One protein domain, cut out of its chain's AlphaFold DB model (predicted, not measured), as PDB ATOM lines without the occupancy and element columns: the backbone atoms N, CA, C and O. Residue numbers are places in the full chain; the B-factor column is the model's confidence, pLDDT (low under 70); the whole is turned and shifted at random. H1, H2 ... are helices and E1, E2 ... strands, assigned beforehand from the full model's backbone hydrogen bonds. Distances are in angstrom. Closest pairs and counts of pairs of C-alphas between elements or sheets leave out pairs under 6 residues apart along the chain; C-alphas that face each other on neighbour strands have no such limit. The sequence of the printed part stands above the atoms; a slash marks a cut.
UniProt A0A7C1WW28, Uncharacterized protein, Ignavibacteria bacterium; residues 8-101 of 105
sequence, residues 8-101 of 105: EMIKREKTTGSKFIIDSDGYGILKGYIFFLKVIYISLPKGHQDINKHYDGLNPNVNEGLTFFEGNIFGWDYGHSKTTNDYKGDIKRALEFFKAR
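This is residues 8 to 101 of the 105 residues of an uncharacterized protein of Ignavibacteria bacterium (UniProt A0A7C1WW28). A small twisted sheet of three strands is the middle layer between two helices, H1 over one face and H2 over the other, both running along the strands. The long stretch of residues 44 to 72, with no named element, makes a wide loop on the E3 side of the sheet. The printed part has 94 residues, with two named helices and three named strands in the order H1 E1 E2 E3 H2; the sheet's order is E1 E2 E3, antiparallel throughout. The class is mixed, helices and strands, with under half of the residues in named elements. The whole is compact, with a radius of gyration of the C-alphas of 12.2 A and spans of 33 by 26 by 20 A.

H1, residues 8 to 16, is on the sheet of E1, residues 28 to 34, E2, residues 37 to 43, and E3, residues 73 to 77. Its height over the sheet is 8.6 A. It lies over E2 and runs along the strands, at 22 degrees to E2 on the local plane. H1 and E1 touch, with the C-alphas of Thr 16 and Gly 32 closest at 5.2 A. Residues 21 to 22 pair with residues 28 to 29 of E1, antiparallel. The strands form a meander, each the antiparallel neighbour of the one before. E1 and E2 are a hairpin at 160 degrees, with N 30 and O 41 within hydrogen-bond range at 2.8 A. E2 and E3 are a hairpin at 163 degrees, with N 42 and O 74 within hydrogen-bond range at 2.7 A. The sheet is twisted, its C-alphas lying up to 4.5 A off the best plane. H2, residues 87 to 101, is on the opposite face from H1, at a height over the sheet of 9.8 A. It lies over E2 and, only just, over E3, on which 3 of its C-alphas fall; it runs along the strands, at 17 degrees to E2 on the local plane. The closest C-alphas of E2 and H2 are those of Ile 42 and Ile 91, 7.8 A apart. H1 and H2 are apart. In both helices every O i to N i+4 pair is within hydrogen-bond range.

H1 begins at C-alpha 8, (-27.711, 20.973, 40.833), and is 12.1 A long from first to last C-alpha. E1 measures 18.3 A, E2 19.5 A and E3 13.2 A. H2 measures 21.4 A and ends at C-alpha 101, (-48.955, 26.629, 41.585).

The two C-alphas farthest apart are those of Ser 24 and Ser 81, 34.2 A. The printed part has no cut. The links H1 to E1 and E2 to E3 are long, with 11 and 29 residues. The mean pLDDT of the printed part is 80.4; residue 55 and residues 59 to 60, 62 to 71 and 79 to 84 are under 70.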
ATOM      1  N   GLU A   8     -27.162  21.784  39.763       86.38
ATOM      2  CA  GLU A   8     -27.711  20.973  40.833       86.38
ATOM      3  C   GLU A   8     -28.335  19.704  40.260       86.38
ATOM      4  O   GLU A   8     -28.118  18.624  40.809       86.38
ATOM      5  N   MET A   9     -29.005  19.791  39.103       88.31
ATOM      6  CA  MET A   9     -29.556  18.608  38.432       88.31
ATOM      7  C   MET A   9     -28.417  17.686  38.014       88.31
ATOM      8  O   MET A   9     -28.434  16.502  38.334       88.31
ATOM      9  N   ILE A  10     -27.383  18.250  37.384       91.00
ATOM     10  CA  ILE A  10     -26.181  17.514  36.970       91.00
ATOM     11  C   ILE A  10     -25.492  16.873  38.184       91.00
ATOM     12  O   ILE A  10     -25.096  15.707  38.130       91.00
ATOM     13  N   LYS A  11     -25.382  17.605  39.301       90.31
ATOM     14  CA  LYS A  11     -24.816  17.085  40.551       90.31
ATOM     15  C   LYS A  11     -25.614  15.882  41.057       90.31
ATOM     16  O   LYS A  11     -25.004  14.859  41.348       90.31
ATOM     17  N   ARG A  12     -26.951  15.958  41.119       89.00
ATOM     18  CA  ARG A  12     -27.794  14.837  41.587       89.00
ATOM     19  C   ARG A  12     -27.745  13.634  40.654       89.00
ATOM     20  O   ARG A  12     -27.680  12.510  41.145       89.00
ATOM     21  N   GLU A  13     -27.700  13.847  39.342       92.56
ATOM     22  CA  GLU A  13     -27.495  12.759  38.379       92.56
ATOM     23  C   GLU A  13     -26.168  12.040  38.618       92.56
ATOM     24  O   GLU A  13     -26.133  10.816  38.714       92.56
ATOM     25  N   LYS A  14     -25.080  12.799  38.807       93.25
ATOM     26  CA  LYS A  14     -23.760  12.231  39.105       93.25
ATOM     27  C   LYS A  14     -23.746  11.485  40.439       93.25
ATOM     28  O   LYS A  14     -23.204  10.390  40.508       93.25
ATOM     29  N   THR A  15     -24.333  12.064  41.486       90.75
ATOM     30  CA  THR A  15     -24.360  11.463  42.827       90.75
ATOM     31  C   THR A  15     -25.161  10.163  42.865       90.75
ATOM     32  O   THR A  15     -24.780   9.244  43.577       90.75
ATOM     33  N   THR A  16     -26.254  10.078  42.108       91.44
ATOM     34  CA  THR A  16     -27.156   8.914  42.126       91.44
ATOM     35  C   THR A  16     -26.891   7.902  41.011       91.44
ATOM     36  O   THR A  16     -27.545   6.861  40.967       91.44
ATOM     37  N   GLY A  17     -26.025   8.231  40.047       93.38
ATOM     38  CA  GLY A  17     -25.862   7.464  38.807       93.38
ATOM     39  C   GLY A  17     -27.125   7.407  37.933       93.38
ATOM     40  O   GLY A  17     -27.186   6.621  36.990       93.38
ATOM     41  N   SER A  18     -28.145   8.212  38.245       93.94
ATOM     42  CA  SER A  18     -29.465   8.199  37.605       93.94
ATOM     43  C   SER A  18     -29.692   9.470  36.788       93.94
ATOM     44  O   SER A  18     -28.912  10.416  36.868       93.94
ATOM     45  N   LYS A  19     -30.749   9.512  35.970       93.12
ATOM     46  CA  LYS A  19     -31.070  10.673  35.123       93.12
ATOM     47  C   LYS A  19     -32.438  11.253  35.467       93.12
ATOM     48  O   LYS A  19     -33.370  10.505  35.752       93.12
ATOM     49  N   PHE A  20     -32.562  12.574  35.386       92.19
ATOM     50  CA  PHE A  20     -33.848  13.255  35.365       92.19
ATOM     51  C   PHE A  20     -34.588  12.929  34.070       92.19
ATOM     52  O   PHE A  20     -34.050  13.088  32.969       92.19
ATOM     53  N   ILE A  21     -35.845  12.532  34.220       92.56
ATOM     54  CA  ILE A  21     -36.819  12.414  33.139       92.56
ATOM     55  C   ILE A  21     -37.697  13.660  33.211       92.56
ATOM     56  O   ILE A  21     -38.392  13.845  34.207       92.56
ATOM     57  N   ILE A  22     -37.612  14.522  32.194       89.62
ATOM     58  CA  ILE A  22     -38.338  15.799  32.122       89.62
ATOM     59  C   ILE A  22     -39.604  15.620  31.281       89.62
ATOM     60  O   ILE A  22     -39.525  15.070  30.182       89.62
ATOM     61  N   ASP A  23     -40.748  16.075  31.789       87.62
ATOM     62  CA  ASP A  23     -42.028  16.063  31.082       87.62
ATOM     63  C   ASP A  23     -42.211  17.282  30.154       87.62
ATOM     64  O   ASP A  23     -41.358  18.170  30.064       87.62
ATOM     65  N   SER A  24     -43.336  17.316  29.434       84.00
ATOM     66  CA  SER A  24     -43.693  18.408  28.515       84.00
ATOM     67  C   SER A  24     -43.855  19.766  29.201       84.00
ATOM     68  O   SER A  24     -43.647  20.794  28.562       84.00
ATOM     69  N   ASP A  25     -44.199  19.767  30.488       84.44
ATOM     70  CA  ASP A  25     -44.423  20.967  31.293       84.44
ATOM     71  C   ASP A  25     -43.114  21.459  31.953       84.44
ATOM     72  O   ASP A  25     -43.104  22.450  32.682       84.44
ATOM     73  N   GLY A  26     -41.993  20.767  31.703       86.88
ATOM     74  CA  GLY A  26     -40.668  21.094  32.221       86.88
ATOM     75  C   GLY A  26     -40.397  20.607  33.646       86.88
ATOM     76  O   GLY A  26     -39.347  20.943  34.198       86.88
ATOM     77  N   TYR A  27     -41.289  19.805  34.235       90.06
ATOM     78  CA  TYR A  27     -41.052  19.153  35.521       90.06
ATOM     79  C   TYR A  27     -40.211  17.903  35.310       90.06
ATOM     80  O   TYR A  27     -40.427  17.139  34.373       90.06
ATOM     81  N   GLY A  28     -39.242  17.677  36.189       91.19
ATOM     82  CA  GLY A  28     -38.361  16.520  36.113       91.19
ATOM     83  C   GLY A  28     -38.505  15.604  37.301       91.19
ATOM     84  O   GLY A  28     -38.757  16.067  38.404       91.19
ATOM     85  N   ILE A  29     -38.283  14.311  37.090       93.19
ATOM     86  CA  ILE A  29     -38.201  13.325  38.167       93.19
ATOM     87  C   ILE A  29     -36.900  12.550  38.017       93.19
ATOM     88  O   ILE A  29     -36.616  12.001  36.952       93.19
ATOM     89  N   LEU A  30     -36.136  12.463  39.097       92.94
ATOM     90  CA  LEU A  30     -35.025  11.540  39.249       92.94
ATOM     91  C   LEU A  30     -35.345  10.591  40.399       92.94
ATOM     92  O   LEU A  30     -35.730  11.017  41.484       92.94
ATOM     93  N   LYS A  31     -35.156   9.297  40.163       93.06
ATOM     94  CA  LYS A  31     -35.207   8.258  41.194       93.06
ATOM     95  C   LYS A  31     -33.847   7.592  41.207       93.06
ATOM     96  O   LYS A  31     -33.366   7.221  40.142       93.06
ATOM     97  N   GLY A  32     -33.249   7.444  42.377       91.19
ATOM     98  CA  GLY A  32     -31.939   6.828  42.496       91.19
ATOM     99  C   GLY A  32     -31.648   6.390  43.918       91.19
ATOM    100  O   GLY A  32     -32.542   6.337  44.763       91.19
ATOM    101  N   TYR A  33     -30.380   6.091  44.163       90.12
ATOM    102  CA  TYR A  33     -29.879   5.746  45.483       90.12
ATOM    103  C   TYR A  33     -28.647   6.592  45.797       90.12
ATOM    104  O   TYR A  33     -27.852   6.892  44.905       90.12
ATOM    105  N   ILE A  34     -28.503   6.990  47.058       87.12
ATOM    106  CA  ILE A  34     -27.266   7.541  47.611       87.12
ATOM    107  C   ILE A  34     -26.832   6.564  48.697       87.12
ATOM    108  O   ILE A  34     -27.532   6.381  49.689       87.12
ATOM    109  N   PHE A  35     -25.707   5.882  48.477       85.81
ATOM    110  CA  PHE A  35     -25.339   4.691  49.248       85.81
ATOM    111  C   PHE A  35     -26.468   3.640  49.217       85.81
ATOM    112  O   PHE A  35     -26.855   3.193  48.140       85.81
ATOM    113  N   PHE A  36     -27.004   3.255  50.377       84.06
ATOM    114  CA  PHE A  36     -28.114   2.308  50.528       84.06
ATOM    115  C   PHE A  36     -29.480   3.001  50.655       84.06
ATOM    116  O   PHE A  36     -30.504   2.334  50.793       84.06
ATOM    117  N   LEU A  37     -29.510   4.334  50.602       84.81
ATOM    118  CA  LEU A  37     -30.715   5.121  50.809       84.81
ATOM    119  C   LEU A  37     -31.373   5.458  49.484       84.81
ATOM    120  O   LEU A  37     -30.740   5.984  48.564       84.81
ATOM    121  N   LYS A  38     -32.665   5.153  49.381       87.44
ATOM    122  CA  LYS A  38     -33.458   5.543  48.222       87.44
ATOM    123  C   LYS A  38     -33.681   7.047  48.264       87.44
ATOM    124  O   LYS A  38     -34.114   7.579  49.281       87.44
ATOM    125  N   VAL A  39     -33.455   7.709  47.135       87.62
ATOM    126  CA  VAL A  39     -33.698   9.144  46.988       87.62
ATOM    127  C   VAL A  39     -34.576   9.431  45.786       87.62
ATOM    128  O   VAL A  39     -34.517   8.749  44.754       87.62
ATOM    129  N   ILE A  40     -35.389  10.470  45.912       89.25
ATOM    130  CA  ILE A  40     -36.226  10.968  44.826       89.25
ATOM    131  C   ILE A  40     -36.061  12.469  44.752       89.25
ATOM    132  O   ILE A  40     -36.195  13.149  45.759       89.25
ATOM    133  N   TYR A  41     -35.807  12.977  43.553       88.88
ATOM    134  CA  TYR A  41     -35.745  14.403  43.287       88.88
ATOM    135  C   TYR A  41     -36.784  14.793  42.239       88.88
ATOM    136  O   TYR A  41     -36.959  14.101  41.237       88.88
ATOM    137  N   ILE A  42     -37.435  15.928  42.452       89.19
ATOM    138  CA  ILE A  42     -38.307  16.614  41.509       89.19
ATOM    139  C   ILE A  42     -37.624  17.913  41.101       89.19
ATOM    140  O   ILE A  42     -37.239  18.693  41.966       89.19
ATOM    141  N   SER A  43     -37.483  18.166  39.803       90.06
ATOM    142  CA  SER A  43     -37.057  19.473  39.305       90.06
ATOM    143  C   SER A  43     -38.248  20.299  38.832       90.06
ATOM    144  O   SER A  43     -39.141  19.776  38.168       90.06
ATOM    145  N   LEU A  44     -38.239  21.594  39.130       87.56
ATOM    146  CA  LEU A  44     -39.253  22.562  38.725       87.56
ATOM    147  C   LEU A  44     -38.853  23.258  37.411       87.56
ATOM    148  O   LEU A  44     -37.660  23.507  37.189       87.56
ATOM    149  N   PRO A  45     -39.821  23.616  36.544       88.06
ATOM    150  CA  PRO A  45     -39.539  24.367  35.328       88.06
ATOM    151  C   PRO A  45     -38.986  25.759  35.655       88.06
ATOM    152  O   PRO A  45     -39.283  26.343  36.697       88.06
ATOM    153  N   LYS A  46     -38.185  26.322  34.743       83.19
ATOM    154  CA  LYS A  46     -37.617  27.670  34.906       83.19
ATOM    155  C   LYS A  46     -38.739  28.696  35.127       83.19
ATOM    156  O   LYS A  46     -39.692  28.727  34.360       83.19
ATOM    157  N   GLY A  47     -38.585  29.555  36.134       80.94
ATOM    158  CA  GLY A  47     -39.573  30.590  36.468       80.94
ATOM    159  C   GLY A  47     -40.701  30.119  37.389       80.94
ATOM    160  O   GLY A  47     -41.557  30.922  37.746       80.94
ATOM    161  N   HIS A  48     -40.697  28.854  37.819       86.44
ATOM    162  CA  HIS A  48     -41.626  28.391  38.841       86.44
ATOM    163  C   HIS A  48     -41.443  29.187  40.145       86.44
ATOM    164  O   HIS A  48     -40.336  29.291  40.669       86.44
ATOM    165  N   GLN A  49     -42.538  29.712  40.699       84.88
ATOM    166  CA  GLN A  49     -42.530  30.601  41.872       84.88
ATOM    167  C   GLN A  49     -41.956  29.981  43.158       84.88
ATOM    168  O   GLN A  49     -41.657  30.694  44.112       84.88
ATOM    169  N   ASP A  50     -41.858  28.654  43.203       83.44
ATOM    170  CA  ASP A  50     -41.324  27.901  44.344       83.44
ATOM    171  C   ASP A  50     -39.875  27.420  44.129       83.44
ATOM    172  O   ASP A  50     -39.352  26.654  44.934       83.44
ATOM    173  N   ILE A  51     -39.209  27.869  43.056       82.44
ATOM    174  CA  ILE A  51     -37.753  27.731  42.916       82.44
ATOM    175  C   ILE A  51     -37.070  28.409  44.098       82.44
ATOM    176  O   ILE A  51     -37.461  29.509  44.482       82.44
ATOM    177  N   ASN A  52     -36.014  27.776  44.621       77.12
ATOM    178  CA  ASN A  52     -35.270  28.285  45.766       77.12
ATOM    179  C   ASN A  52     -36.232  28.600  46.923       77.12
ATOM    180  O   ASN A  52     -36.235  29.710  47.443       77.12
ATOM    181  N   LYS A  53     -37.124  27.662  47.260       76.12
ATOM    182  CA  LYS A  53     -37.903  27.691  48.501       76.12
ATOM    183  C   LYS A  53     -37.532  26.512  49.378       76.12
ATOM    184  O   LYS A  53     -37.161  25.441  48.898       76.12
ATOM    185  N   HIS A  54     -37.609  26.742  50.686       71.75
ATOM    186  CA  HIS A  54     -37.262  25.752  51.694       71.75
ATOM    187  C   HIS A  54     -38.486  24.913  51.880       71.75
ATOM    188  O   HIS A  54     -39.593  25.377  51.605       71.75
ATOM    189  N   TYR A  55     -38.303  23.695  52.359       66.94
ATOM    190  CA  TYR A  55     -39.457  22.867  52.649       66.94
ATOM    191  C   TYR A  55     -40.363  23.537  53.698       66.94
ATOM    192  O   TYR A  55     -41.576  23.510  53.535       66.94
ATOM    193  N   ASP A  56     -39.788  24.270  54.662       70.44
ATOM    194  CA  ASP A  56     -40.543  25.104  55.618       70.44
ATOM    195  C   ASP A  56     -41.234  26.321  54.974       70.44
ATOM    196  O   ASP A  56     -42.122  26.930  55.561       70.44
ATOM    197  N   GLY A  57     -40.826  26.694  53.758       71.81
ATOM    198  CA  GLY A  57     -41.433  27.763  52.965       71.81
ATOM    199  C   GLY A  57     -42.582  27.294  52.065       71.81
ATOM    200  O   GLY A  57     -43.151  28.115  51.342       71.81
ATOM    201  N   LEU A  58     -42.911  25.996  52.068       75.69
ATOM    202  CA  LEU A  58     -44.036  25.426  51.325       75.69
ATOM    203  C   LEU A  58     -45.238  25.238  52.261       75.69
ATOM    204  O   LEU A  58     -45.132  24.603  53.306       75.69
ATOM    205  N   ASN A  59     -46.396  25.781  51.872       69.62
ATOM    206  CA  ASN A  59     -47.657  25.615  52.596       69.62
ATOM    207  C   ASN A  59     -48.771  25.128  51.639       69.62
ATOM    208  O   ASN A  59     -49.073  25.850  50.678       69.62
ATOM    209  N   PRO A  60     -49.398  23.958  51.880       67.19
ATOM    210  CA  PRO A  60     -49.055  22.966  52.912       67.19
ATOM    211  C   PRO A  60     -47.648  22.382  52.739       67.19
ATOM    212  O   PRO A  60     -47.107  22.360  51.633       67.19
ATOM    213  N   ASN A  61     -47.067  21.898  53.840       70.00
ATOM    214  CA  ASN A  61     -45.803  21.172  53.794       70.00
ATOM    215  C   ASN A  61     -46.025  19.854  53.036       70.00
ATOM    216  O   ASN A  61     -46.743  18.973  53.502       70.00
ATOM    217  N   VAL A  62     -45.424  19.729  51.854       68.94
ATOM    218  CA  VAL A  62     -45.502  18.518  51.019       68.94
ATOM    219  C   VAL A  62     -44.414  17.490  51.355       68.94
ATOM    220  O   VAL A  62     -44.220  16.532  50.608       68.94
ATOM    221  N   ASN A  63     -43.663  17.708  52.440       62.38
ATOM    222  CA  ASN A  63     -42.324  17.167  52.614       62.38
ATOM    223  C   ASN A  63     -42.080  16.460  53.959       62.38
ATOM    224  O   ASN A  63     -41.220  16.863  54.733       62.38
ATOM    225  N   GLU A  64     -42.743  15.336  54.225       56.84
ATOM    226  CA  GLU A  64     -42.407  14.478  55.380       56.84
ATOM    227  C   GLU A  64     -40.965  13.873  55.343       56.84
ATOM    228  O   GLU A  64     -40.611  13.076  56.210       56.84
ATOM    229  N   GLY A  65     -40.096  14.252  54.383       47.47
ATOM    230  CA  GLY A  65     -38.693  13.814  54.235       47.47
ATOM    231  C   GLY A  65     -37.710  14.955  53.915       47.47
ATOM    232  O   GLY A  65     -38.099  16.061  53.582       47.47
ATOM    233  N   LEU A  66     -36.405  14.734  54.074       48.78
ATOM    234  CA  LEU A  66     -35.377  15.791  54.099       48.78
ATOM    235  C   LEU A  66     -34.806  16.187  52.708       48.78
ATOM    236  O   LEU A  66     -34.435  15.329  51.911       48.78
ATOM    237  N   THR A  67     -34.535  17.501  52.568       47.38
ATOM    238  CA  THR A  67     -33.394  18.182  51.881       47.38
ATOM    239  C   THR A  67     -33.360  18.544  50.367       47.38
ATOM    240  O   THR A  67     -33.024  17.727  49.516       47.38
ATOM    241  N   PHE A  68     -33.510  19.851  50.057       52.16
ATOM    242  CA  PHE A  68     -32.500  20.864  49.607       52.16
ATOM    243  C   PHE A  68     -33.060  21.883  48.589       52.16
ATOM    244  O   PHE A  68     -33.740  21.520  47.644       52.16
ATOM    245  N   PHE A  69     -32.699  23.153  48.809       56.28
ATOM    246  CA  PHE A  69     -33.260  24.414  48.293       56.28
ATOM    247  C   PHE A  69     -32.618  24.931  46.997       56.28
ATOM    248  O   PHE A  69     -32.831  26.077  46.636       56.28
ATOM    249  N   GLU A  70     -31.768  24.182  46.304       60.00
ATOM    250  CA  GLU A  70     -30.883  24.804  45.308       60.00
ATOM    251  C   GLU A  70     -31.145  24.298  43.889       60.00
ATOM    252  O   GLU A  70     -31.282  23.098  43.643       60.00
ATOM    253  N   GLY A  71     -31.197  25.233  42.935       65.12
ATOM    254  CA  GLY A  71     -31.132  24.920  41.506       65.12
ATOM    255  C   GLY A  71     -32.383  24.278  40.921       65.12
ATOM    256  O   GLY A  71     -32.271  23.448  40.018       65.12
ATOM    257  N   ASN A  72     -33.560  24.682  41.407       79.69
ATOM    258  CA  ASN A  72     -34.879  24.211  40.968       79.69
ATOM    259  C   ASN A  72     -35.176  22.753  41.327       79.69
ATOM    260  O   ASN A  72     -35.967  22.128  40.630       79.69
ATOM    261  N   ILE A  73     -34.551  22.184  42.358       84.00
ATOM    262  CA  ILE A  73     -34.772  20.789  42.746       84.00
ATOM    263  C   ILE A  73     -35.345  20.731  44.149       84.00
ATOM    264  O   ILE A  73     -34.966  21.500  45.019       84.00
ATOM    265  N   PHE A  74     -36.239  19.780  44.343       83.69
ATOM    266  CA  PHE A  74     -36.813  19.365  45.606       83.69
ATOM    267  C   PHE A  74     -36.662  17.842  45.718       83.69
ATOM    268  O   PHE A  74     -36.545  17.178  44.689       83.69
ATOM    269  N   GLY A  75     -36.640  17.248  46.910       82.31
ATOM    270  CA  GLY A  75     -36.531  15.795  47.004       82.31
ATOM    271  C   GLY A  75     -36.632  15.214  48.404       82.31
ATOM    272  O   GLY A  75     -36.671  15.941  49.392       82.31
ATOM    273  N   TRP A  76     -36.643  13.885  48.437       83.44
ATOM    274  CA  TRP A  76     -36.729  13.054  49.631       83.44
ATOM    275  C   TRP A  76     -35.538  12.104  49.704       83.44
ATOM    276  O   TRP A  76     -35.132  11.522  48.690       83.44
ATOM    277  N   ASP A  77     -35.055  11.896  50.924       78.19
ATOM    278  CA  ASP A  77     -34.204  10.775  51.307       78.19
ATOM    279  C   ASP A  77     -34.997   9.838  52.231       78.19
ATOM    280  O   ASP A  77     -35.379  10.211  53.344       78.19
ATOM    281  N   TYR A  78     -35.252   8.620  51.750       77.12
ATOM    282  CA  TYR A  78     -36.047   7.605  52.444       77.12
ATOM    283  C   TYR A  78     -35.236   6.806  53.482       77.12
ATOM    284  O   TYR A  78     -35.663   5.745  53.930       77.12
ATOM    285  N   GLY A  79     -34.054   7.290  53.873       67.56
ATOM    286  CA  GLY A  79     -33.291   6.775  55.010       67.56
ATOM    287  C   GLY A  79     -33.738   7.273  56.378       67.56
ATOM    288  O   GLY A  79     -33.261   6.771  57.396       67.56
ATOM    289  N   HIS A  80     -34.638   8.255  56.430       64.75
ATOM    290  CA  HIS A  80     -35.114   8.839  57.679       64.75
ATOM    291  C   HIS A  80     -36.394   8.152  58.177       64.75
ATOM    292  O   HIS A  80     -37.358   7.987  57.429       64.75
ATOM    293  N   SER A  81     -36.439   7.841  59.479       54.03
ATOM    294  CA  SER A  81     -37.521   7.106  60.168       54.03
ATOM    295  C   SER A  81     -38.924   7.723  60.075       54.03
ATOM    296  O   SER A  81     -39.889   7.091  60.493       54.03
ATOM    297  N   LYS A  82     -39.050   8.945  59.543       57.91
ATOM    298  CA  LYS A  82     -40.316   9.672  59.373       57.91
ATOM    299  C   LYS A  82     -40.903   9.594  57.962       57.91
ATOM    300  O   LYS A  82     -42.031  10.027  57.770       57.91
ATOM    301  N   THR A  83     -40.173   9.050  56.989       59.81
ATOM    302  CA  THR A  83     -40.689   8.920  55.621       59.81
ATOM    303  C   THR A  83     -41.523   7.653  55.483       59.81
ATOM    304  O   THR A  83     -41.061   6.549  55.771       59.81
ATOM    305  N   THR A  84     -42.775   7.797  55.047       61.41
ATOM    306  CA  THR A  84     -43.560   6.637  54.621       61.41
ATOM    307  C   THR A  84     -42.870   6.010  53.403       61.41
ATOM    308  O   THR A  84     -42.364   6.710  52.530       61.41
ATOM    309  N   ASN A  85     -42.847   4.680  53.293       70.12
ATOM    310  CA  ASN A  85     -42.316   4.008  52.097       70.12
ATOM    311  C   ASN A  85     -43.218   4.207  50.845       70.12
ATOM    312  O   ASN A  85     -43.027   3.525  49.832       70.12
ATOM    313  N   ASP A  86     -44.183   5.141  50.874       81.06
ATOM    314  CA  ASP A  86     -45.086   5.501  49.771       81.06
ATOM    315  C   ASP A  86     -44.475   6.559  48.838       81.06
ATOM    316  O   ASP A  86     -45.001   7.644  48.574       81.06
ATOM    317  N   TYR A  87     -43.352   6.186  48.241       82.06
ATOM    318  CA  TYR A  87     -42.639   7.056  47.318       82.06
ATOM    319  C   TYR A  87     -43.436   7.422  46.050       82.06
ATOM    320  O   TYR A  87     -43.133   8.405  45.373       82.06
ATOM    321  N   LYS A  88     -44.432   6.608  45.668       85.06
ATOM    322  CA  LYS A  88     -45.298   6.903  44.516       85.06
ATOM    323  C   LYS A  88     -46.304   7.993  44.871       85.06
ATOM    324  O   LYS A  88     -46.494   8.904  44.064       85.06
ATOM    325  N   GLY A  89     -46.919   7.906  46.050       84.56
ATOM    326  CA  GLY A  89     -47.810   8.939  46.555       84.56
ATOM    327  C   GLY A  89     -47.086  10.259  46.787       84.56
ATOM    328  O   GLY A  89     -47.618  11.292  46.394       84.56
ATOM    329  N   ASP A  90     -45.859  10.235  47.312       82.44
ATOM    330  CA  ASP A  90     -45.052  11.449  47.515       82.44
ATOM    331  C   ASP A  90     -44.782  12.192  46.207       82.44
ATOM    332  O   ASP A  90     -45.055  13.389  46.096       82.44
ATOM    333  N   ILE A  91     -44.326  11.468  45.176       86.25
ATOM    334  CA  ILE A  91     -44.134  12.045  43.840       86.25
ATOM    335  C   ILE A  91     -45.439  12.658  43.335       86.25
ATOM    336  O   ILE A  91     -45.433  13.786  42.843       86.25
ATOM    337  N   LYS A  92     -46.549  11.915  43.431       87.81
ATOM    338  CA  LYS A  92     -47.850  12.370  42.936       87.81
ATOM    339  C   LYS A  92     -48.284  13.659  43.637       87.81
ATOM    340  O   LYS A  92     -48.557  14.640  42.951       87.81
ATOM    341  N   ARG A  93     -48.273  13.682  44.975       85.88
ATOM    342  CA  ARG A  93     -48.669  14.840  45.791       85.88
ATOM    343  C   ARG A  93     -47.815  16.068  45.493       85.88
ATOM    344  O   ARG A  93     -48.357  17.155  45.310       85.88
ATOM    345  N   ALA A  94     -46.495  15.911  45.391       85.50
ATOM    346  CA  ALA A  94     -45.611  17.032  45.090       85.50
ATOM    347  C   ALA A  94     -45.812  17.570  43.669       85.50
ATOM    348  O   ALA A  94     -45.875  18.782  43.478       85.50
ATOM    349  N   LEU A  95     -45.952  16.696  42.665       87.50
ATOM    350  CA  LEU A  95     -46.241  17.139  41.300       87.50
ATOM    351  C   LEU A  95     -47.594  17.846  41.215       87.50
ATOM    352  O   LEU A  95     -47.673  18.891  40.581       87.50
ATOM    353  N   GLU A  96     -48.637  17.322  41.862       88.81
ATOM    354  CA  GLU A  96     -49.948  17.978  41.937       88.81
ATOM    355  C   GLU A  96     -49.842  19.359  42.594       88.81
ATOM    356  O   GLU A  96     -50.326  20.346  42.035       88.81
ATOM    357  N   PHE A  97     -49.133  19.452  43.722       87.12
ATOM    358  CA  PHE A  97     -48.896  20.704  44.435       87.12
ATOM    359  C   PHE A  97     -48.159  21.740  43.573       87.12
ATOM    360  O   PHE A  97     -48.639  22.865  43.407       87.12
ATOM    361  N   PHE A  98     -47.014  21.375  42.990       87.38
ATOM    362  CA  PHE A  98     -46.227  22.310  42.193       87.38
ATOM    363  C   PHE A  98     -46.941  22.665  40.884       87.38
ATOM    364  O   PHE A  98     -47.056  23.842  40.562       87.38
ATOM    365  N   LYS A  99     -47.542  21.703  40.169       88.31
ATOM    366  CA  LYS A  99     -48.289  21.995  38.930       88.31
ATOM    367  C   LYS A  99     -49.484  22.920  39.163       88.31
ATOM    368  O   LYS A  99     -49.734  23.792  38.331       88.31
ATOM    369  N   ALA A 100     -50.196  22.784  40.282       87.69
ATOM    370  CA  ALA A 100     -51.289  23.694  40.632       87.69
ATOM    371  C   ALA A 100     -50.807  25.144  40.833       87.69
ATOM    372  O   ALA A 100     -51.535  26.091  40.542       87.69
ATOM    373  N   ARG A 101     -49.565  25.324  41.295       83.12
ATOM    374  CA  ARG A 101     -48.955  26.629  41.585       83.12
ATOM    375  C   ARG A 101     -48.168  27.202  40.406       83.12
ATOM    376  O   ARG A 101     -48.093  28.421  40.270       83.12
TER     377      ARG A 101